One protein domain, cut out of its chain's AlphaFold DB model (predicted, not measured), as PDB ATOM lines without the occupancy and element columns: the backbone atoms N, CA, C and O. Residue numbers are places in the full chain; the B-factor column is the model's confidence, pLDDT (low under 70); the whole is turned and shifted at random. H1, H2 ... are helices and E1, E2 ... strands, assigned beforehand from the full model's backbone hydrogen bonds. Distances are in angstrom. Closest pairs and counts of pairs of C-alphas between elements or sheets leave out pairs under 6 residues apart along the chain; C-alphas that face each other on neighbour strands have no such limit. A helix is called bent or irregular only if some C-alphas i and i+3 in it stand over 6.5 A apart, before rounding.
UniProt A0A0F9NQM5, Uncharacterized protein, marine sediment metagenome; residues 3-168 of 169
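Overview. This is residues 3 to 168 of the 169 residues of an uncharacterized protein of marine sediment metagenome (UniProt A0A0F9NQM5). A strongly twisted sheet of six strands curls like part of a barrel, with the parallel strands E1, E2 and E3 in one half, the hairpins of E4, E5 and E6 in the other, and the bent strand E6 joining the two. H1 covers E1 and E2 and runs along them, with H2 beside H1; H3 packs on the edge strand E3, H4 is near E4, and the free residues 162 to 168 stick out at the end of H5. The printed part has 166 residues, with five named helices and six named strands in the order E1 H1 E2 H2 E3 H3 H4 E4 E5 E6 H5. The sheet's order is E3 E2 E1 E6 E5 E4, mixed, and the class is mixed, helices and strands. The whole is compact, with a radius of gyration of the C-alphas of 15.5 A and spans of 49 by 38 by 29 A.

Along the chain. E1 is residues 3 to 8, from C-alpha 3 at (163.222, 191.839, 269.904), 14.3 A long. H1, residues 13 to 25, is 20.3 A long; it is neither bent nor irregular, but only just: C-alphas 15 and 18 are 6.1 A apart. E2 is residues 31 to 35, H2 residues 49 to 58 and E3 residues 62 to 66. H3, residues 82 to 96, begins with C-alpha 82 at (180.745, 172.283, 262.879) and spans 21.4 A; it is irregular, with C-alphas 92 and 95 at 7.5 A. H4 is residues 114 to 120, E4 residues 125 to 127 and E5 residues 131 to 134. E6, residues 140 to 148, is 21.8 A long and bends by 66 degrees at residue 144. H5, residues 157 to 166, ends with C-alpha 166 at (149.200, 203.260, 265.301).

Arrangement. E1 and E2 are parallel neighbours, with N 34 and O 5 at 2.8 A. E1, H1 and E2 form a strand-helix-strand unit, two parallel neighbour strands with a helix between, and so do E2, H2 and E3; both crossovers are right-handed. E3 is parallel to E2, with N 63 and O 31 at 2.8 A. E4, E5 and E6 form a meander, each strand the antiparallel neighbour of the one before; N 126 and O 133 are 2.9 A apart, N 132 and O 141 2.8 A. The pairing of E6 is staggered: residues 140 to 142 pair with E5, and residues 145 to 148 with E1, parallel, with N 4 and O 145 at 2.9 A. Residues 102 to 103 pair with residues 125 to 126 of E4, parallel. H1 is on the sheet over E2 and E1, at a height over the sheet of 10.1 A, along the strands at 1 degree to E2 on the local plane. H2, H3, H4 and H5 each only graze the sheet. H1 and H2 are close but not clearly touching, the closest C-alphas being those of Leu 13 and Phe 51 at 7.5 A, with a shallow tilt of 14 degrees, the same way. H3 and H4 are likewise close but not clearly touching, Glu 83 to Leu 117 at 6.7 A between closest C-alphas, with a steep tilt of 58 degrees. The closest C-alphas of E3 and H3 are those of Ile 64 and Tyr 96, 6.5 A; those of E6 and H5 are Ser 147 and Ser 157, 6.2 A. H5 is apart from H1, H2, H3 and H4. Every O i to N i+4 pair is within hydrogen-bond range in H2 and H4; the counts are 5 of 9 in H1, 9 of 11 in H3 and 4 of 6 in H5.

Size, cuts and confidence. The C-alphas farthest apart are those of Glu 80 and Lys 168, 50.2 A. The printed part has no cut. The links from E2 to H2, E3 to H3 and H3 to H4 are long. Residues 150 to 168 are under 70 in pLDDT, against a mean of 86.7 for the printed part; H5 has a mean of 46.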
ATOM      1  N   ILE A   3     163.253 191.454 271.306       86.44
ATOM      2  CA  ILE A   3     163.222 191.839 269.904       86.44
ATOM      3  C   ILE A   3     164.562 191.384 269.352       86.44
ATOM      4  O   ILE A   3     165.605 191.749 269.901       86.44
ATOM      5  N   THR A   4     164.524 190.534 268.333       91.25
ATOM      6  CA  THR A   4     165.727 189.951 267.751       91.25
ATOM      7  C   THR A   4     165.860 190.328 266.291       91.25
ATOM      8  O   THR A   4     164.853 190.418 265.590       91.25
ATOM      9  N   THR A   5     167.090 190.478 265.821       91.19
ATOM     10  CA  THR A   5     167.369 190.612 264.393       91.19
ATOM     11  C   THR A   5     168.564 189.763 264.001       91.19
ATOM     12  O   THR A   5     169.509 189.632 264.778       91.19
ATOM     13  N   ASP A   6     168.497 189.212 262.800       92.56
ATOM     14  CA  ASP A   6     169.507 188.334 262.224       92.56
ATOM     15  C   ASP A   6     170.381 189.072 261.207       92.56
ATOM     16  O   ASP A   6     170.089 190.209 260.818       92.56
ATOM     17  N   ASP A   7     171.445 188.388 260.793       92.56
ATOM     18  CA  ASP A   7     172.333 188.753 259.688       92.56
ATOM     19  C   ASP A   7     173.188 190.011 259.895       92.56
ATOM     20  O   ASP A   7     173.499 190.718 258.933       92.56
ATOM     21  N   LEU A   8     173.637 190.286 261.126       94.94
ATOM     22  CA  LEU A   8     174.661 191.315 261.331       94.94
ATOM     23  C   LEU A   8     176.018 190.835 260.792       94.94
ATOM     24  O   LEU A   8     176.676 189.992 261.398       94.94
ATOM     25  N   CYS A   9     176.440 191.415 259.673       95.00
ATOM     26  CA  CYS A   9     177.767 191.283 259.069       95.00
ATOM     27  C   CYS A   9     178.212 192.630 258.470       95.00
ATOM     28  O   CYS A   9     177.462 193.609 258.515       95.00
ATOM     29  N   LEU A  10     179.418 192.711 257.900       93.25
ATOM     30  CA  LEU A  10     179.949 193.975 257.374       93.25
ATOM     31  C   LEU A  10     179.150 194.484 256.177       93.25
ATOM     32  O   LEU A  10     178.829 195.676 256.133       93.25
ATOM     33  N   SER A  11     178.785 193.583 255.262       91.12
ATOM     34  CA  SER A  11     177.901 193.886 254.134       91.12
ATOM     35  C   SER A  11     176.551 194.444 254.591       91.12
ATOM     36  O   SER A  11     176.040 195.399 254.015       91.12
ATOM     37  N   ASN A  12     175.985 193.910 255.673       90.06
ATOM     38  CA  ASN A  12     174.657 194.310 256.138       90.06
ATOM     39  C   ASN A  12     174.667 195.484 257.121       90.06
ATOM     40  O   ASN A  12     173.611 196.044 257.403       90.06
ATOM     41  N   LEU A  13     175.832 195.909 257.622       89.69
ATOM     42  CA  LEU A  13     175.931 196.896 258.701       89.69
ATOM     43  C   LEU A  13     175.212 198.218 258.388       89.69
ATOM     44  O   LEU A  13     174.664 198.843 259.287       89.69
ATOM     45  N   LYS A  14     175.165 198.634 257.114       84.50
ATOM     46  CA  LYS A  14     174.445 199.855 256.704       84.50
ATOM     47  C   LYS A  14     172.931 199.755 256.925       84.50
ATOM     48  O   LYS A  14     172.287 200.745 257.235       84.50
ATOM     49  N   ALA A  15     172.355 198.560 256.791       81.81
ATOM     50  CA  ALA A  15     170.923 198.353 256.984       81.81
ATOM     51  C   ALA A  15     170.520 198.511 258.462       81.81
ATOM     52  O   ALA A  15     169.378 198.855 258.762       81.81
ATOM     53  N   PHE A  16     171.470 198.332 259.388       85.00
ATOM     54  CA  PHE A  16     171.228 198.464 260.822       85.00
ATOM     55  C   PHE A  16     170.991 199.907 261.285       85.00
ATOM     56  O   PHE A  16     170.437 200.074 262.369       85.00
ATOM     57  N   GLU A  17     171.277 200.927 260.464       82.06
ATOM     58  CA  GLU A  17     170.888 202.329 260.729       82.06
ATOM     59  C   GLU A  17     169.367 202.475 260.940       82.06
ATOM     60  O   GLU A  17     168.900 203.329 261.692       82.06
ATOM     61  N   TYR A  18     168.563 201.576 260.359       81.94
ATOM     62  CA  TYR A  18     167.125 201.505 260.625       81.94
ATOM     63  C   TYR A  18     166.799 201.352 262.117       81.94
ATOM     64  O   TYR A  18     165.824 201.918 262.620       81.94
ATOM     65  N   TRP A  19     167.606 200.582 262.845       87.00
ATOM     66  CA  TRP A  19     167.382 200.365 264.265       87.00
ATOM     67  C   TRP A  19     167.654 201.612 265.100       87.00
ATOM     68  O   TRP A  19     167.021 201.767 266.146       87.00
ATOM     69  N   ASP A  20     168.479 202.533 264.611       89.25
ATOM     70  CA  ASP A  20     168.697 203.830 265.244       89.25
ATOM     71  C   ASP A  20     167.433 204.689 265.158       89.25
ATOM     72  O   ASP A  20     166.976 205.239 266.164       89.25
ATOM     73  N   GLU A  21     166.773 204.710 263.995       85.56
ATOM     74  CA  GLU A  21     165.482 205.388 263.830       85.56
ATOM     75  C   GLU A  21     164.403 204.801 264.751       85.56
ATOM     76  O   GLU A  21     163.633 205.533 265.388       85.56
ATOM     77  N   VAL A  22     164.344 203.468 264.853       82.81
ATOM     78  CA  VAL A  22     163.416 202.773 265.756       82.81
ATOM     79  C   VAL A  22     163.743 203.108 267.212       82.81
ATOM     80  O   VAL A  22     162.834 203.384 267.997       82.81
ATOM     81  N   LYS A  23     165.024 203.140 267.586       88.25
ATOM     82  CA  LYS A  23     165.478 203.458 268.941       88.25
ATOM     83  C   LYS A  23     165.125 204.886 269.355       88.25
ATOM     84  O   LYS A  23     164.709 205.081 270.498       88.25
ATOM     85  N   ILE A  24     165.217 205.859 268.445       89.19
ATOM     86  CA  ILE A  24     164.781 207.247 268.684       89.19
ATOM     87  C   ILE A  24     163.291 207.285 269.048       89.19
ATOM     88  O   ILE A  24     162.897 207.956 270.002       89.19
ATOM     89  N   ARG A  25     162.456 206.530 268.323       83.12
ATOM     90  CA  ARG A  25     161.002 206.467 268.562       83.12
ATOM     91  C   ARG A  25     160.635 205.658 269.804       83.12
ATOM     92  O   ARG A  25     159.650 205.971 270.470       83.12
ATOM     93  N   TYR A  26     161.427 204.641 270.136       83.62
ATOM     94  CA  TYR A  26     161.210 203.758 271.280       83.62
ATOM     95  C   TYR A  26     162.456 203.721 272.181       83.62
ATOM     96  O   TYR A  26     163.180 202.723 272.206       83.62
ATOM     97  N   PRO A  27     162.702 204.758 273.010       87.50
ATOM     98  CA  PRO A  27     163.949 204.885 273.773       87.50
ATOM     99  C   PRO A  27     164.212 203.757 274.776       87.50
ATOM    100  O   PRO A  27     165.348 203.554 275.197       87.50
ATOM    101  N   ARG A  28     163.187 202.987 275.160       86.62
ATOM    102  CA  ARG A  28     163.315 201.829 276.063       86.62
ATOM    103  C   ARG A  28     163.629 200.513 275.344       86.62
ATOM    104  O   ARG A  28     163.875 199.517 276.016       86.62
ATOM    105  N   LEU A  29     163.635 200.507 274.011       86.12
ATOM    106  CA  LEU A  29     163.923 199.326 273.205       86.12
ATOM    107  C   LEU A  29     165.318 198.772 273.530       86.12
ATOM    108  O   LEU A  29     166.292 199.525 273.650       86.12
ATOM    109  N   ARG A  30     165.390 197.449 273.673       90.25
ATOM    110  CA  ARG A  30     166.618 196.653 273.731       90.25
ATOM    111  C   ARG A  30     166.569 195.650 272.588       90.25
ATOM    112  O   ARG A  30     165.508 195.075 272.345       90.25
ATOM    113  N   LEU A  31     167.689 195.464 271.908       92.00
ATOM    114  CA  LEU A  31     167.781 194.622 270.722       92.00
ATOM    115  C   LEU A  31     168.802 193.510 270.954       92.00
ATOM    116  O   LEU A  31     169.918 193.782 271.387       92.00
ATOM    117  N   LEU A  32     168.424 192.269 270.658       95.00
ATOM    118  CA  LEU A  32     169.361 191.153 270.552       95.00
ATOM    119  C   LEU A  32     169.674 190.925 269.071       95.00
ATOM    120  O   LEU A  32     168.793 190.575 268.291       95.00
ATOM    121  N   VAL A  33     170.923 191.137 268.686       95.69
ATOM    122  CA  VAL A  33     171.382 191.034 267.304       95.69
ATOM    123  C   VAL A  33     172.215 189.771 267.145       95.69
ATOM    124  O   VAL A  33     173.195 189.594 267.864       95.69
ATOM    125  N   PHE A  34     171.854 188.902 266.206       97.06
ATOM    126  CA  PHE A  34     172.638 187.719 265.871       97.06
ATOM    127  C   PHE A  34     173.637 188.056 264.761       97.06
ATOM    128  O   PHE A  34     173.255 188.399 263.641       97.06
ATOM    129  N   ALA A  35     174.924 187.979 265.101       97.62
ATOM    130  CA  ALA A  35     176.033 188.362 264.239       97.62
ATOM    131  C   ALA A  35     176.714 187.157 263.591       97.62
ATOM    132  O   ALA A  35     176.923 186.127 264.233       97.62
ATOM    133  N   ILE A  36     177.077 187.312 262.321       97.50
ATOM    134  CA  ILE A  36     177.838 186.337 261.543       97.50
ATOM    135  C   ILE A  36     179.316 186.707 261.681       97.50
ATOM    136  O   ILE A  36     179.703 187.833 261.369       97.50
ATOM    137  N   ALA A  37     180.136 185.780 262.171       97.94
ATOM    138  CA  ALA A  37     181.514 186.093 262.552       97.94
ATOM    139  C   ALA A  37     182.432 186.394 261.353       97.94
ATOM    140  O   ALA A  37     183.244 187.314 261.407       97.94
ATOM    141  N   ASN A  38     182.303 185.619 260.278       97.81
ATOM    142  CA  ASN A  38     183.078 185.741 259.050       97.81
ATOM    143  C   ASN A  38     182.200 185.448 257.825       97.81
ATOM    144  O   ASN A  38     182.282 184.373 257.221       97.81
ATOM    145  N   TYR A  39     181.315 186.387 257.485       96.19
ATOM    146  CA  TYR A  39     180.299 186.175 256.450       96.19
ATOM    147  C   TYR A  39     180.934 185.754 255.118       96.19
ATOM    148  O   TYR A  39     181.888 186.373 254.647       96.19
ATOM    149  N   LYS A  40     180.427 184.652 254.549       94.31
ATOM    150  CA  LYS A  40     180.931 184.002 253.327       94.31
ATOM    151  C   LYS A  40     182.426 183.658 253.338       94.31
ATOM    152  O   LYS A  40     182.996 183.462 252.274       94.31
ATOM    153  N   PHE A  41     183.045 183.534 254.516       94.00
ATOM    154  CA  PHE A  41     184.498 183.392 254.694       94.00
ATOM    155  C   PHE A  41     185.328 184.609 254.248       94.00
ATOM    156  O   PHE A  41     186.551 184.506 254.140       94.00
ATOM    157  N   GLU A  42     184.692 185.751 254.001       95.44
ATOM    158  CA  GLU A  42     185.332 186.942 253.433       95.44
ATOM    159  C   GLU A  42     185.325 188.139 254.398       95.44
ATOM    160  O   GLU A  42     186.192 189.010 254.311       95.44
ATOM    161  N   GLU A  43     184.379 188.184 255.336       95.06
ATOM    162  CA  GLU A  43     184.112 189.339 256.194       95.06
ATOM    163  C   GLU A  43     184.282 189.033 257.687       95.06
ATOM    164  O   GLU A  43     183.299 188.959 258.426       95.06
ATOM    165  N   ASP A  44     185.526 188.899 258.152       97.19
ATOM    166  CA  ASP A  44     185.834 188.819 259.586       97.19
ATOM    167  C   ASP A  44     185.402 190.116 260.287       97.19
ATOM    168  O   ASP A  44     186.068 191.156 260.213       97.19
ATOM    169  N   ILE A  45     184.252 190.050 260.956       97.12
ATOM    170  CA  ILE A  45     183.593 191.220 261.525       97.12
ATOM    171  C   ILE A  45     184.406 191.810 262.685       97.12
ATOM    172  O   ILE A  45     184.439 193.030 262.852       97.12
ATOM    173  N   GLY A  46     185.136 190.970 263.429       95.38
ATOM    174  CA  GLY A  46     185.951 191.378 264.577       95.38
ATOM    175  C   GLY A  46     187.179 192.206 264.191       95.38
ATOM    176  O   GLY A  46     187.700 192.961 265.009       95.38
ATOM    177  N   LYS A  47     187.625 192.131 262.931       96.56
ATOM    178  CA  LYS A  47     188.736 192.946 262.404       96.56
ATOM    179  C   LYS A  47     188.304 194.307 261.852       96.56
ATOM    180  O   LYS A  47     189.152 195.102 261.447       96.56
ATOM    181  N   SER A  48     187.006 194.591 261.803       97.38
ATOM    182  CA  SER A  48     186.485 195.809 261.190       97.38
ATOM    183  C   SER A  48     186.349 196.951 262.192       97.38
ATOM    184  O   SER A  48     185.487 196.920 263.068       97.38
ATOM    185  N   ALA A  49     187.117 198.026 261.988       97.25
ATOM    186  CA  ALA A  49     186.946 199.271 262.742       97.25
ATOM    187  C   ALA A  49     185.507 199.810 262.638       97.25
ATOM    188  O   ALA A  49     184.932 200.229 263.635       97.25
ATOM    189  N   LYS A  50     184.880 199.689 261.459       96.12
ATOM    190  CA  LYS A  50     183.491 200.114 261.238       96.12
ATOM    191  C   LYS A  50     182.511 199.372 262.152       96.12
ATOM    192  O   LYS A  50     181.572 199.975 262.663       96.12
ATOM    193  N   PHE A  51     182.709 198.067 262.344       97.38
ATOM    194  CA  PHE A  51     181.879 197.288 263.262       97.38
ATOM    195  C   PHE A  51     182.160 197.650 264.720       97.38
ATOM    196  O   PHE A  51     181.212 197.801 265.484       97.38
ATOM    197  N   VAL A  52     183.429 197.832 265.094       97.75
ATOM    198  CA  VAL A  52     183.808 198.250 266.453       97.75
ATOM    199  C   VAL A  52     183.148 199.579 266.813       97.75
ATOM    200  O   VAL A  52     182.490 199.664 267.847       97.75
ATOM    201  N   ASP A  53     183.249 200.580 265.938       97.25
ATOM    202  CA  ASP A  53     182.635 201.895 266.139       97.25
ATOM    203  C   ASP A  53     181.110 201.788 266.259       97.25
ATOM    204  O   ASP A  53     180.501 202.384 267.151       97.25
ATOM    205  N   TRP A  54     180.488 200.977 265.396       96.75
ATOM    206  CA  TRP A  54     179.058 200.700 265.479       96.75
ATOM    207  C   TRP A  54     178.696 200.031 266.809       96.75
ATOM    208  O   TRP A  54     177.767 200.468 267.479       96.75
ATOM    209  N   PHE A  55     179.416 198.999 267.245       97.62
ATOM    210  CA  PHE A  55     179.101 198.321 268.498       97.62
ATOM    211  C   PHE A  55     179.251 199.269 269.688       97.62
ATOM    212  O   PHE A  55     178.354 199.348 270.525       97.62
ATOM    213  N   GLU A  56     180.331 200.046 269.742       97.81
ATOM    214  CA  GLU A  56     180.579 201.008 270.816       97.81
ATOM    215  C   GLU A  56     179.471 202.064 270.934       97.81
ATOM    216  O   GLU A  56     179.048 202.386 272.049       97.81
ATOM    217  N   ALA A  57     178.930 202.537 269.808       97.19
ATOM    218  CA  ALA A  57     177.804 203.469 269.786       97.19
ATOM    219  C   ALA A  57     176.481 202.856 270.295       97.19
ATOM    220  O   ALA A  57     175.633 203.577 270.830       97.19
ATOM    221  N   HIS A  58     176.299 201.535 270.173       97.19
ATOM    222  CA  HIS A  58     175.015 200.868 270.426       97.19
ATOM    223  C   HIS A  58     175.008 199.898 271.620       97.19
ATOM    224  O   HIS A  58     173.934 199.483 272.060       97.19
ATOM    225  N   LYS A  59     176.164 199.554 272.204       96.50
ATOM    226  CA  LYS A  59     176.310 198.503 273.238       96.50
ATOM    227  C   LYS A  59     175.484 198.710 274.505       96.50
ATOM    228  O   LYS A  59     175.242 197.775 275.261       96.50
ATOM    229  N   ASN A  60     175.028 199.932 274.772       96.31
ATOM    230  CA  ASN A  60     174.143 200.208 275.900       96.31
ATOM    231  C   ASN A  60     172.693 199.765 275.646       96.31
ATOM    232  O   ASN A  60     171.925 199.725 276.606       96.31
ATOM    233  N   TRP A  61     172.279 199.475 274.404       94.88
ATOM    234  CA  TRP A  61     170.938 198.982 274.057       94.88
ATOM    235  C   TRP A  61     170.903 197.795 273.086       94.88
ATOM    236  O   TRP A  61     169.830 197.203 272.936       94.88
ATOM    237  N   VAL A  62     172.040 197.419 272.506       96.00
ATOM    238  CA  VAL A  62     172.237 196.217 271.694       96.00
ATOM    239  C   VAL A  62     172.980 195.152 272.498       96.00
ATOM    240  O   VAL A  62     173.929 195.440 273.220       96.00
ATOM    241  N   THR A  63     172.556 193.902 272.353       97.19
ATOM    242  CA  THR A  63     173.260 192.708 272.828       97.19
ATOM    243  C   THR A  63     173.595 191.829 271.631       97.19
ATOM    244  O   THR A  63     172.738 191.633 270.774       97.19
ATOM    245  N   ILE A  64     174.816 191.294 271.571       97.94
ATOM    246  CA  ILE A  64     175.251 190.406 270.487       97.94
ATOM    247  C   ILE A  64     174.988 188.941 270.858       97.94
ATOM    248  O   ILE A  64     175.253 188.506 271.979       97.94
ATOM    249  N   GLY A  65     174.465 188.183 269.901       97.94
ATOM    250  CA  GLY A  65     174.423 186.724 269.882       97.94
ATOM    251  C   GLY A  65     175.126 186.181 268.636       97.94
ATOM    252  O   GLY A  65     175.460 186.926 267.719       97.94
ATOM    253  N   LEU A  66     175.338 184.870 268.589       97.69
ATOM    254  CA  LEU A  66     176.010 184.195 267.478       97.69
ATOM    255  C   LEU A  66     175.020 183.764 266.394       97.69
ATOM    256  O   LEU A  66     174.027 183.108 266.708       97.69
ATOM    257  N   HIS A  67     175.330 184.040 265.129       96.88
ATOM    258  CA  HIS A  67     174.589 183.554 263.960       96.88
ATOM    259  C   HIS A  67     175.400 182.589 263.083       96.88
ATOM    260  O   HIS A  67     175.233 182.536 261.865       96.88
ATOM    261  N   GLY A  68     176.290 181.818 263.710       93.75
ATOM    262  CA  GLY A  68     177.241 180.952 263.014       93.75
ATOM    263  C   GLY A  68     178.429 181.715 262.425       93.75
ATOM    264  O   GLY A  68     178.551 182.936 262.561       93.75
ATOM    265  N   TYR A  69     179.311 180.962 261.775       97.06
ATOM    266  CA  TYR A  69     180.562 181.490 261.256       97.06
ATOM    267  C   TYR A  69     180.389 182.235 259.932       97.06
ATOM    268  O   TYR A  69     180.706 183.414 259.858       97.06
ATOM    269  N   ASP A  70     179.858 181.579 258.898       95.31
ATOM    270  CA  ASP A  70     179.915 182.081 257.513       95.31
ATOM    271  C   ASP A  70     178.564 182.243 256.812       95.31
ATOM    272  O   ASP A  70     178.492 182.877 255.759       95.31
ATOM    273  N   HIS A  71     177.500 181.681 257.388       93.19
ATOM    274  CA  HIS A  71     176.154 181.667 256.815       93.19
ATOM    275  C   HIS A  71     176.070 181.054 255.387       93.19
ATOM    276  O   HIS A  71     175.246 181.452 254.560       93.19
ATOM    277  N   MET A  72     176.913 180.057 255.093       92.75
ATOM    278  CA  MET A  72     176.938 179.290 253.836       92.75
ATOM    279  C   MET A  72     176.095 178.002 253.906       92.75
ATOM    280  O   MET A  72     175.769 177.510 254.989       92.75
ATOM    281  N   TYR A  73     175.772 177.421 252.743       89.62
ATOM    282  CA  TYR A  73     175.113 176.112 252.629       89.62
ATOM    283  C   TYR A  73     176.135 174.983 252.354       89.62
ATOM    284  O   TYR A  73     177.034 175.195 251.537       89.62
ATOM    285  N   PRO A  74     175.997 173.782 252.957       90.56
ATOM    286  CA  PRO A  74     175.025 173.422 254.002       90.56
ATOM    287  C   PRO A  74     175.274 174.233 255.280       90.56
ATOM    288  O   PRO A  74     176.401 174.686 255.471       90.56
ATOM    289  N   PRO A  75     174.288 174.474 256.160       87.44
ATOM    290  CA  PRO A  75     174.542 175.240 257.375       87.44
ATOM    291  C   PRO A  75     175.588 174.583 258.260       87.44
ATOM    292  O   PRO A  75     175.739 173.365 258.274       87.44
ATOM    293  N   GLU A  76     176.293 175.408 259.030       89.19
ATOM    294  CA  GLU A  76     177.409 175.010 259.892       89.19
ATOM    295  C   GLU A  76     177.141 173.729 260.697       89.19
ATOM    296  O   GLU A  76     177.990 172.851 260.780       89.19
ATOM    297  N   GLN A  77     175.927 173.593 261.226       85.38
ATOM    298  CA  GLN A  77     175.504 172.496 262.098       85.38
ATOM    299  C   GLN A  77     175.365 171.130 261.406       85.38
ATOM    300  O   GLN A  77     175.209 170.107 262.083       85.38
ATOM    301  N   GLU A  78     175.393 171.114 260.076       88.62
ATOM    302  CA  GLU A  78     175.348 169.913 259.241       88.62
ATOM    303  C   GLU A  78     176.723 169.550 258.665       88.62
ATOM    304  O   GLU A  78     176.868 168.518 258.012       88.62
ATOM    305  N   ARG A  79     177.747 170.375 258.914       91.44
ATOM    306  CA  ARG A  79     179.106 170.153 258.414       91.44
ATOM    307  C   ARG A  79     179.919 169.291 259.368       91.44
ATOM    308  O   ARG A  79     179.712 169.296 260.580       91.44
ATOM    309  N   GLU A  80     180.907 168.590 258.823       92.94
ATOM    310  CA  GLU A  80     181.822 167.758 259.615       92.94
ATOM    311  C   GLU A  80     182.658 168.583 260.602       92.94
ATOM    312  O   GLU A  80     182.927 168.134 261.714       92.94
ATOM    313  N   ASN A  81     183.004 169.818 260.230       94.62
ATOM    314  CA  ASN A  81     183.788 170.754 261.033       94.62
ATOM    315  C   ASN A  81     182.930 171.745 261.846       94.62
ATOM    316  O   ASN A  81     183.415 172.815 262.209       94.62
ATOM    317  N   ALA A  82     181.667 171.409 262.144       93.88
ATOM    318  CA  ALA A  82     180.745 172.283 262.879       93.88
ATOM    319  C   ALA A  82     181.340 172.831 264.190       93.88
ATOM    320  O   ALA A  82     181.194 174.009 264.495       93.88
ATOM    321  N   GLU A  83     182.038 171.987 264.961       96.12
ATOM    322  CA  GLU A  83     182.644 172.400 266.232       96.12
ATOM    323  C   GLU A  83     183.710 173.483 266.054       96.12
ATOM    324  O   GLU A  83     183.762 174.429 266.840       96.12
ATOM    325  N   ASP A  84     184.533 173.370 265.014       97.50
ATOM    326  CA  ASP A  84     185.580 174.348 264.738       97.50
ATOM    327  C   ASP A  84     184.980 175.674 264.280       97.50
ATOM    328  O   ASP A  84     185.382 176.723 264.771       97.50
ATOM    329  N   LEU A  85     183.953 175.636 263.431       96.88
ATOM    330  CA  LEU A  85     183.271 176.837 262.953       96.88
ATOM    331  C   LEU A  85     182.560 177.597 264.091       96.88
ATOM    332  O   LEU A  85     182.729 178.814 264.222       96.88
ATOM    333  N   VAL A  86     181.856 176.897 264.996       96.56
ATOM    334  CA  VAL A  86     181.262 177.537 266.189       96.56
ATOM    335  C   VAL A  86     182.358 178.149 267.067       96.56
ATOM    336  O   VAL A  86     182.217 179.274 267.544       96.56
ATOM    337  N   ARG A  87     183.467 177.432 267.277       97.75
ATOM    338  CA  ARG A  87     184.589 177.907 268.099       97.75
ATOM    339  C   ARG A  87     185.239 179.156 267.512       97.75
ATOM    340  O   ARG A  87     185.464 180.108 268.249       97.75
ATOM    341  N   MET A  88     185.476 179.178 266.202       97.94
ATOM    342  CA  MET A  88     185.988 180.354 265.495       97.94
ATOM    343  C   MET A  88     185.017 181.535 265.600       97.94
ATOM    344  O   MET A  88     185.444 182.671 265.784       97.94
ATOM    345  N   SER A  89     183.708 181.273 265.553       97.69
ATOM    346  CA  SER A  89     182.695 182.311 265.768       97.69
ATOM    347  C   SER A  89     182.786 182.920 267.166       97.69
ATOM    348  O   SER A  89     182.733 184.138 267.310       97.69
ATOM    349  N   ILE A  90     182.956 182.078 268.193       98.06
ATOM    350  CA  ILE A  90     183.151 182.513 269.583       98.06
ATOM    351  C   ILE A  90     184.459 183.291 269.734       98.06
ATOM    352  O   ILE A  90     184.484 184.278 270.456       98.06
ATOM    353  N   GLU A  91     185.535 182.883 269.067       98.12
ATOM    354  CA  GLU A  91     186.821 183.581 269.130       98.12
ATOM    355  C   GLU A  91     186.733 184.992 268.532       98.12
ATOM    356  O   GLU A  91     187.140 185.957 269.176       98.12
ATOM    357  N   ILE A  92     186.138 185.126 267.343       98.38
ATOM    358  CA  ILE A  92     185.984 186.417 266.658       98.38
ATOM    359  C   ILE A  92     185.032 187.341 267.425       98.38
ATOM    360  O   ILE A  92     185.325 188.523 267.610       98.38
ATOM    361  N   LEU A  93     183.880 186.822 267.864       98.44
ATOM    362  CA  LEU A  93     182.842 187.639 268.494       98.44
ATOM    363  C   LEU A  93     182.997 187.762 270.014       98.44
ATOM    364  O   LEU A  93     182.359 188.626 270.609       98.44
ATOM    365  N   GLY A  94     183.850 186.951 270.639       97.94
ATOM    366  CA  GLY A  94     184.051 186.857 272.087       97.94
ATOM    367  C   GLY A  94     184.167 188.198 272.815       97.94
ATOM    368  O   GLY A  94     183.465 188.378 273.809       97.94
ATOM    369  N   PRO A  95     184.953 189.173 272.316       97.94
ATOM    370  CA  PRO A  95     185.048 190.503 272.925       97.94
ATOM    371  C   PRO A  95     183.725 191.290 273.000       97.94
ATOM    372  O   PRO A  95     183.624 192.230 273.786       97.94
ATOM    373  N   TYR A  96     182.723 190.927 272.195       98.06
ATOM    374  CA  TYR A  96     181.431 191.615 272.072       98.06
ATOM    375  C   TYR A  96     180.262 190.812 272.660       98.06
ATOM    376  O   TYR A  96     179.140 191.323 272.750       98.06
ATOM    377  N   LEU A  97     180.497 189.552 273.035       97.69
ATOM    378  CA  LEU A  97     179.474 188.686 273.607       97.69
ATOM    379  C   LEU A  97     179.254 189.008 275.092       97.69
ATOM    380  O   LEU A  97     180.209 189.264 275.828       97.69
ATOM    381  N   PRO A  98     178.003 188.959 275.578       96.12
ATOM    382  CA  PRO A  98     177.745 188.936 277.013       96.12
ATOM    383  C   PRO A  98     178.226 187.612 277.628       96.12
ATOM    384  O   PRO A  98     178.330 186.600 276.938       96.12
ATOM    385  N   GLU A  99     178.410 187.584 278.952       93.81
ATOM    386  CA  GLU A  99     178.752 186.359 279.702       93.81
ATOM    387  C   GLU A  99     177.788 185.201 279.391       93.81
ATOM    388  O   GLU A  99     178.195 184.058 279.201       93.81
ATOM    389  N   ARG A 100     176.492 185.519 279.278       92.81
ATOM    390  CA  ARG A 100     175.452 184.593 278.830       92.81
ATOM    391  C   ARG A 100     175.008 184.941 277.421       92.81
ATOM    392  O   ARG A 100     174.131 185.785 277.239       92.81
ATOM    393  N   PHE A 101     175.591 184.281 276.430       95.69
ATOM    394  CA  PHE A 101     175.269 184.519 275.026       95.69
ATOM    395  C   PHE A 101     174.447 183.386 274.410       95.69
ATOM    396  O   PHE A 101     174.458 182.233 274.860       95.69
ATOM    397  N   LEU A 102     173.700 183.763 273.374       96.62
ATOM    398  CA  LEU A 102     172.781 182.909 272.637       96.62
ATOM    399  C   LEU A 102     173.343 182.598 271.255       96.62
ATOM    400  O   LEU A 102     174.069 183.402 270.674       96.62
ATOM    401  N   TYR A 103     172.937 181.458 270.714       96.81
ATOM    402  CA  TYR A 103     173.212 181.069 269.339       96.81
ATOM    403  C   TYR A 103     171.905 180.943 268.559       96.81
ATOM    404  O   TYR A 103     170.947 180.333 269.039       96.81
ATOM    405  N   ARG A 104     171.851 181.475 267.344       95.94
ATOM    406  CA  ARG A 104     170.766 181.229 266.398       95.94
ATOM    407  C   ARG A 104     171.328 180.514 265.174       95.94
ATOM    408  O   ARG A 104     172.173 181.085 264.492       95.94
ATOM    409  N   PRO A 105     170.871 179.294 264.863       92.69
ATOM    410  CA  PRO A 105     171.336 178.609 263.670       92.69
ATOM    411  C   PRO A 105     170.886 179.336 262.395       92.69
ATOM    412  O   PRO A 105     169.703 179.685 262.303       92.69
ATOM    413  N   PRO A 106     171.778 179.496 261.399       88.44
ATOM    414  CA  PRO A 106     171.405 179.913 260.050       88.44
ATOM    415  C   PRO A 106     170.221 179.100 259.515       88.44
ATOM    416  O   PRO A 106     170.203 177.868 259.601       88.44
ATOM    417  N   GLY A 107     169.189 179.789 259.024       84.75
ATOM    418  CA  GLY A 107     167.962 179.157 258.516       84.75
ATOM    419  C   GLY A 107     167.183 178.322 259.544       84.75
ATOM    420  O   GLY A 107     166.367 177.485 259.161       84.75
ATOM    421  N   PHE A 108     167.442 178.502 260.843       86.38
ATOM    422  CA  PHE A 108     166.915 177.676 261.935       86.38
ATOM    423  C   PHE A 108     167.263 176.177 261.832       86.38
ATOM    424  O   PHE A 108     166.628 175.349 262.495       86.38
ATOM    425  N   GLN A 109     168.263 175.819 261.022       85.88
ATOM    426  CA  GLN A 109     168.635 174.428 260.772       85.88
ATOM    427  C   GLN A 109     169.498 173.874 261.907       85.88
ATOM    428  O   GLN A 109     170.455 174.497 262.363       85.88
ATOM    429  N   ARG A 110     169.142 172.686 262.398       87.75
ATOM    430  CA  ARG A 110     169.837 172.030 263.509       87.75
ATOM    431  C   ARG A 110     169.810 170.523 263.342       87.75
ATOM    432  O   ARG A 110     168.831 169.963 262.853       87.75
ATOM    433  N   SER A 111     170.837 169.872 263.869       88.12
ATOM    434  CA  SER A 111     170.895 168.422 264.004       88.12
ATOM    435  C   SER A 111     170.763 168.015 265.475       88.12
ATOM    436  O   SER A 111     170.789 168.847 266.387       88.12
ATOM    437  N   VAL A 112     170.665 166.709 265.736       89.62
ATOM    438  CA  VAL A 112     170.703 166.161 267.106       89.62
ATOM    439  C   VAL A 112     172.016 166.476 267.840       89.62
ATOM    440  O   VAL A 112     172.076 166.368 269.061       89.62
ATOM    441  N   ARG A 113     173.062 166.882 267.106       91.00
ATOM    442  CA  ARG A 113     174.383 167.228 267.647       91.00
ATOM    443  C   ARG A 113     174.518 168.705 268.019       91.00
ATOM    444  O   ARG A 113     175.394 169.031 268.813       91.00
ATOM    445  N   THR A 114     173.647 169.577 267.504       92.75
ATOM    446  CA  THR A 114     173.749 171.033 267.682       92.75
ATOM    447  C   THR A 114     173.706 171.450 269.150       92.75
ATOM    448  O   THR A 114     174.629 172.095 269.623       92.75
ATOM    449  N   GLU A 115     172.677 171.071 269.914       94.56
ATOM    450  CA  GLU A 115     172.585 171.507 271.318       94.56
ATOM    451  C   GLU A 115     173.730 170.969 272.199       94.56
ATOM    452  O   GLU A 115     174.311 171.771 272.932       94.56
ATOM    453  N   PRO A 116     174.110 169.671 272.142       94.88
ATOM    454  CA  PRO A 116     175.284 169.179 272.864       94.88
ATOM    455  C   PRO A 116     176.568 169.945 272.529       94.88
ATOM    456  O   PRO A 116     177.323 170.287 273.437       94.88
ATOM    457  N   LEU A 117     176.787 170.247 271.246       95.75
ATOM    458  CA  LEU A 117     177.937 171.021 270.789       95.75
ATOM    459  C   LEU A 117     177.933 172.441 271.371       95.75
ATOM    460  O   LEU A 117     178.922 172.874 271.955       95.75
ATOM    461  N   LEU A 118     176.811 173.151 271.258       96.31
ATOM    462  CA  LEU A 118     176.679 174.519 271.762       96.31
ATOM    463  C   LEU A 118     176.909 174.577 273.281       96.31
ATOM    464  O   LEU A 118     177.678 175.414 273.750       96.31
ATOM    465  N   LYS A 119     176.325 173.642 274.045       95.75
ATOM    466  CA  LYS A 119     176.550 173.530 275.499       95.75
ATOM    467  C   LYS A 119     178.021 173.282 275.836       95.75
ATOM    468  O   LYS A 119     178.548 173.916 276.744       95.75
ATOM    469  N   LYS A 120     178.685 172.379 275.101       96.31
ATOM    470  CA  LYS A 120     180.120 172.083 275.266       96.31
ATOM    471  C   LYS A 120     180.980 173.338 275.082       96.31
ATOM    472  O   LYS A 120     181.973 173.490 275.782       96.31
ATOM    473  N   LEU A 121     180.591 174.224 274.167       96.69
ATOM    474  CA  LEU A 121     181.311 175.456 273.842       96.69
ATOM    475  C   LEU A 121     180.868 176.678 274.672       96.69
ATOM    476  O   LEU A 121     181.264 177.798 274.369       96.69
ATOM    477  N   GLY A 122     180.063 176.483 275.721       95.88
ATOM    478  CA  GLY A 122     179.679 177.553 276.651       95.88
ATOM    479  C   GLY A 122     178.537 178.455 276.176       95.88
ATOM    480  O   GLY A 122     178.199 179.419 276.859       95.88
ATOM    481  N   VAL A 123     177.895 178.142 275.048       96.75
ATOM    482  CA  VAL A 123     176.663 178.822 274.624       96.75
ATOM    483  C   VAL A 123     175.570 178.512 275.643       96.75
ATOM    484  O   VAL A 123     175.394 177.360 276.037       96.75
ATOM    485  N   THR A 124     174.802 179.522 276.051       95.75
ATOM    486  CA  THR A 124     173.826 179.382 277.152       95.75
ATOM    487  C   THR A 124     172.398 179.106 276.698       95.75
ATOM    488  O   THR A 124     171.550 178.717 277.501       95.75
ATOM    489  N   GLY A 125     172.118 179.260 275.408       95.19
ATOM    490  CA  GLY A 125     170.820 178.939 274.840       95.19
ATOM    491  C   GLY A 125     170.801 179.046 273.325       95.19
ATOM    492  O   GLY A 125     171.712 179.588 272.696       95.19
ATOM    493  N   ILE A 126     169.726 178.528 272.747       94.75
ATOM    494  CA  ILE A 126     169.474 178.537 271.313       94.75
ATOM    495  C   ILE A 126     168.193 179.316 271.012       94.75
ATOM    496  O   ILE A 126     167.136 179.082 271.607       94.75
ATOM    497  N   ALA A 127     168.300 180.279 270.103       93.94
ATOM    498  CA  ALA A 127     167.195 181.122 269.684       93.94
ATOM    499  C   ALA A 127     166.576 180.610 268.383       93.94
ATOM    500  O   ALA A 127     167.265 180.304 267.411       93.94
ATOM    501  N   TYR A 128     165.251 180.596 268.350       89.50
ATOM    502  CA  TYR A 128     164.427 180.257 267.198       89.50
ATOM    503  C   TYR A 128     163.628 181.483 266.759       89.50
ATOM    504  O   TYR A 128     163.734 182.563 267.348       89.50
ATOM    505  N   ARG A 129     162.785 181.309 265.736       84.81
ATOM    506  CA  ARG A 129     161.950 182.384 265.188       84.81
ATOM    507  C   ARG A 129     161.025 183.036 266.222       84.81
ATOM    508  O   ARG A 129     160.787 184.232 266.137       84.81
ATOM    509  N   GLY A 130     160.473 182.261 267.158       85.81
ATOM    510  CA  GLY A 130     159.449 182.739 268.102       85.81
ATOM    511  C   GLY A 130     159.760 182.497 269.578       85.81
ATOM    512  O   GLY A 130     158.943 182.831 270.435       85.81
ATOM    513  N   TRP A 131     160.904 181.894 269.895       89.88
ATOM    514  CA  TRP A 131     161.276 181.555 271.266       89.88
ATOM    515  C   TRP A 131     162.781 181.350 271.410       89.88
ATOM    516  O   TRP A 131     163.477 181.055 270.442       89.88
ATOM    517  N   ILE A 132     163.265 181.481 272.636       92.12
ATOM    518  CA  ILE A 132     164.609 181.141 273.082       92.12
ATOM    519  C   ILE A 132     164.478 179.963 274.039       92.12
ATOM    520  O   ILE A 132     163.662 179.997 274.961       92.12
ATOM    521  N   LYS A 133     165.285 178.926 273.825       93.19
ATOM    522  CA  LYS A 133     165.498 177.858 274.800       93.19
ATOM    523  C   LYS A 133     166.846 178.050 275.441       93.19
ATOM    524  O   LYS A 133     167.884 177.845 274.813       93.19
ATOM    525  N   TRP A 134     166.797 178.422 276.702       93.12
ATOM    526  CA  TRP A 134     167.947 178.421 277.576       93.12
ATOM    527  C   TRP A 134     168.331 176.979 277.923       93.12
ATOM    528  O   TRP A 134     167.497 176.073 277.912       93.12
ATOM    529  N   PHE A 135     169.617 176.734 278.147       92.62
ATOM    530  CA  PHE A 135     170.128 175.394 278.434       92.62
ATOM    531  C   PHE A 135     170.231 175.086 279.925       92.62
ATOM    532  O   PHE A 135     170.294 173.909 280.280       92.62
ATOM    533  N   ASP A 136     170.264 176.124 280.761       85.00
ATOM    534  CA  ASP A 136     170.338 176.076 282.223       85.00
ATOM    535  C   ASP A 136     168.958 176.056 282.895       85.00
ATOM    536  O   ASP A 136     168.837 175.613 284.035       85.00
ATOM    537  N   ILE A 137     167.915 176.504 282.193       81.25
ATOM    538  CA  ILE A 137     166.529 176.511 282.669       81.25
ATOM    539  C   ILE A 137     165.619 175.821 281.651       81.25
ATOM    540  O   ILE A 137     165.775 175.986 280.445       81.25
ATOM    541  N   GLU A 138     164.631 175.059 282.126       70.88
ATOM    542  CA  GLU A 138     163.682 174.347 281.251       70.88
ATOM    543  C   GLU A 138     162.655 175.277 280.577       70.88
ATOM    544  O   GLU A 138     161.872 174.845 279.729       70.88
ATOM    545  N   SER A 139     162.640 176.565 280.931       71.94
ATOM    546  CA  SER A 139     161.678 177.524 280.398       71.94
ATOM    547  C   SER A 139     162.056 178.024 279.006       71.94
ATOM    548  O   SER A 139     163.191 178.432 278.753       71.94
ATOM    549  N   LEU A 140     161.051 178.096 278.137       80.44
ATOM    550  CA  LEU A 140     161.131 178.817 276.875       80.44
ATOM    551  C   LEU A 140     160.769 180.282 277.103       80.44
ATOM    552  O   LEU A 140     159.712 180.578 277.662       80.44
ATOM    553  N   GLU A 141     161.601 181.199 276.622       82.88
ATOM    554  CA  GLU A 141     161.243 182.613 276.586       82.88
ATOM    555  C   GLU A 141     160.724 182.995 275.205       82.88
ATOM    556  O   GLU A 141     161.327 182.668 274.187       82.88
ATOM    557  N   LYS A 142     159.593 183.698 275.151       82.56
ATOM    558  CA  LYS A 142     158.993 184.118 273.886       82.56
ATOM    559  C   LYS A 142     159.811 185.241 273.236       82.56
ATOM    560  O   LYS A 142     160.120 186.251 273.870       82.56
ATOM    561  N   VAL A 143     160.080 185.085 271.942       79.19
ATOM    562  CA  VAL A 143     160.557 186.168 271.075       79.19
ATOM    563  C   VAL A 143     159.327 186.840 270.488       79.19
ATOM    564  O   VAL A 143     158.522 186.196 269.815       79.19
ATOM    565  N   GLU A 144     159.148 188.122 270.792       75.69
ATOM    566  CA  GLU A 144     157.993 188.884 270.314       75.69
ATOM    567  C   GLU A 144     158.135 189.138 268.811       75.69
ATOM    568  O   GLU A 144     157.187 188.949 268.048       75.69
ATOM    569  N   PHE A 145     159.353 189.499 268.394       78.00
ATOM    570  CA  PHE A 145     159.671 189.883 267.029       78.00
ATOM    571  C   PHE A 145     161.021 189.330 266.594       78.00
ATOM    572  O   PHE A 145     162.012 189.473 267.312       78.00
ATOM    573  N   ASN A 146     161.037 188.747 265.395       81.31
ATOM    574  CA  ASN A 146     162.253 188.441 264.661       81.31
ATOM    575  C   ASN A 146     162.249 189.156 263.305       81.31
ATOM    576  O   ASN A 146     161.230 189.131 262.603       81.31
ATOM    577  N   SER A 147     163.378 189.752 262.942       81.50
ATOM    578  CA  SER A 147     163.608 190.404 261.652       81.50
ATOM    579  C   SER A 147     164.937 189.973 261.045       81.50
ATOM    580  O   SER A 147     165.823 189.493 261.745       81.50
ATOM    581  N   HIS A 148     165.082 190.207 259.747       81.56
ATOM    582  CA  HIS A 148     166.351 190.119 259.034       81.56
ATOM    583  C   HIS A 148     166.685 191.515 258.522       81.56
ATOM    584  O   HIS A 148     165.789 192.241 258.082       81.56
ATOM    585  N   CYS A 149     167.947 191.915 258.622       73.50
ATOM    586  CA  CYS A 149     168.380 193.237 258.196       73.50
ATOM    587  C   CYS A 149     169.460 193.076 257.126       73.50
ATOM    588  O   CYS A 149     170.643 193.005 257.438       73.50
ATOM    589  N   THR A 150     169.042 192.956 255.862       66.75
ATOM    590  CA  THR A 150     169.947 192.776 254.715       66.75
ATOM    591  C   THR A 150     169.701 193.842 253.646       66.75
ATOM    592  O   THR A 150     168.652 194.488 253.638       66.75
ATOM    593  N   GLU A 151     170.651 194.033 252.722       56.53
ATOM    594  CA  GLU A 151     170.489 195.013 251.632       56.53
ATOM    595  C   GLU A 151     169.348 194.669 250.653       56.53
ATOM    596  O   GLU A 151     168.710 195.575 250.120       56.53
ATOM    597  N   ASN A 152     169.101 193.374 250.410       49.44
ATOM    598  CA  ASN A 152     168.202 192.884 249.352       49.44
ATOM    599  C   ASN A 152     166.871 192.329 249.881       49.44
ATOM    600  O   ASN A 152     165.874 192.335 249.163       49.44
ATOM    601  N   GLU A 153     166.839 191.859 251.127       46.88
ATOM    602  CA  GLU A 153     165.625 191.424 251.809       46.88
ATOM    603  C   GLU A 153     165.350 192.354 252.983       46.88
ATOM    604  O   GLU A 153     165.869 192.199 254.090       46.88
ATOM    605  N   TYR A 154     164.474 193.318 252.724       48.06
ATOM    606  CA  TYR A 154     163.811 194.095 253.757       48.06
ATOM    607  C   TYR A 154     162.539 193.344 254.193       48.06
ATOM    608  O   TYR A 154     161.425 193.834 253.994       48.06
ATOM    609  N   ASP A 155     162.657 192.142 254.785       47.25
ATOM    610  CA  ASP A 155     161.523 191.580 255.545       47.25
ATOM    611  C   ASP A 155     161.415 192.295 256.896       47.25
ATOM    612  O   ASP A 155     161.741 191.792 257.974       47.25
ATOM    613  N   ASN A 156     160.959 193.542 256.802       50.94
ATOM    614  CA  ASN A 156     160.717 194.417 257.924       50.94
ATOM    615  C   ASN A 156     159.339 194.106 258.522       50.94
ATOM    616  O   ASN A 156     158.358 194.841 258.354       50.94
ATOM    617  N   SER A 157     159.262 192.989 259.240       50.94
ATOM    618  CA  SER A 157     158.095 192.623 260.044       50.94
ATOM    619  C   SER A 157     157.692 193.750 261.019       50.94
ATOM    620  O   SER A 157     156.506 193.897 261.323       50.94
ATOM    621  N   ILE A 158     158.628 194.629 261.403       49.19
ATOM    622  CA  ILE A 158     158.430 195.778 262.307       49.19
ATOM    623  C   ILE A 158     157.754 196.972 261.625       49.19
ATOM    624  O   ILE A 158     156.872 197.589 262.222       49.19
ATOM    625  N   GLY A 159     158.028 197.236 260.346       47.16
ATOM    626  CA  GLY A 159     157.279 198.205 259.538       47.16
ATOM    627  C   GLY A 159     155.787 197.854 259.430       47.16
ATOM    628  O   GLY A 159     154.927 198.735 259.488       47.16
ATOM    629  N   ARG A 160     155.452 196.554 259.382       47.53
ATOM    630  CA  ARG A 160     154.056 196.064 259.415       47.53
ATOM    631  C   ARG A 160     153.414 196.181 260.806       47.53
ATOM    632  O   ARG A 160     152.203 196.374 260.915       47.53
ATOM    633  N   ILE A 161     154.210 196.102 261.871       47.12
ATOM    634  CA  ILE A 161     153.770 196.334 263.257       47.12
ATOM    635  C   ILE A 161     153.522 197.823 263.515       47.12
ATOM    636  O   ILE A 161     152.566 198.159 264.214       47.12
ATOM    637  N   TRP A 162     154.300 198.711 262.888       46.41
ATOM    638  CA  TRP A 162     154.119 200.162 262.974       46.41
ATOM    639  C   TRP A 162     152.712 200.586 262.525       46.41
ATOM    640  O   TRP A 162     152.033 201.322 263.237       46.41
ATOM    641  N   GLN A 163     152.207 200.015 261.423       40.09
ATOM    642  CA  GLN A 163     150.816 200.224 260.999       40.09
ATOM    643  C   GLN A 163     149.799 199.681 262.018       40.09
ATOM    644  O   GLN A 163     148.791 200.325 262.277       40.09
ATOM    645  N   ARG A 164     150.041 198.522 262.641       41.69
ATOM    646  CA  ARG A 164     149.074 197.903 263.571       41.69
ATOM    647  C   ARG A 164     149.017 198.543 264.959       41.69
ATOM    648  O   ARG A 164     147.962 198.471 265.584       41.69
ATOM    649  N   LEU A 165     150.115 199.117 265.453       44.34
ATOM    650  CA  LEU A 165     150.151 199.801 266.751       44.34
ATOM    651  C   LEU A 165     149.601 201.232 266.666       44.34
ATOM    652  O   LEU A 165     148.920 201.644 267.594       44.34
ATOM    653  N   ILE A 166     149.807 201.938 265.546       41.72
ATOM    654  CA  ILE A 166     149.200 203.260 265.301       41.72
ATOM    655  C   ILE A 166     147.693 203.154 265.067       41.72
ATOM    656  O   ILE A 166     146.944 203.987 265.546       41.72
ATOM    657  N   LEU A 167     147.218 202.106 264.388       36.84
ATOM    658  CA  LEU A 167     145.781 201.902 264.150       36.84
ATOM    659  C   LEU A 167     144.998 201.432 265.396       36.84
ATOM    660  O   LEU A 167     143.804 201.152 265.293       36.84
ATOM    661  N   LYS A 168     145.654 201.299 266.559       39.06
ATOM    662  CA  LYS A 168     145.035 200.920 267.844       39.06
ATOM    663  C   LYS A 168     145.147 201.996 268.936       39.06
ATOM    664  O   LYS A 168     144.695 201.742 270.051       39.06
TER     665      LYS A 168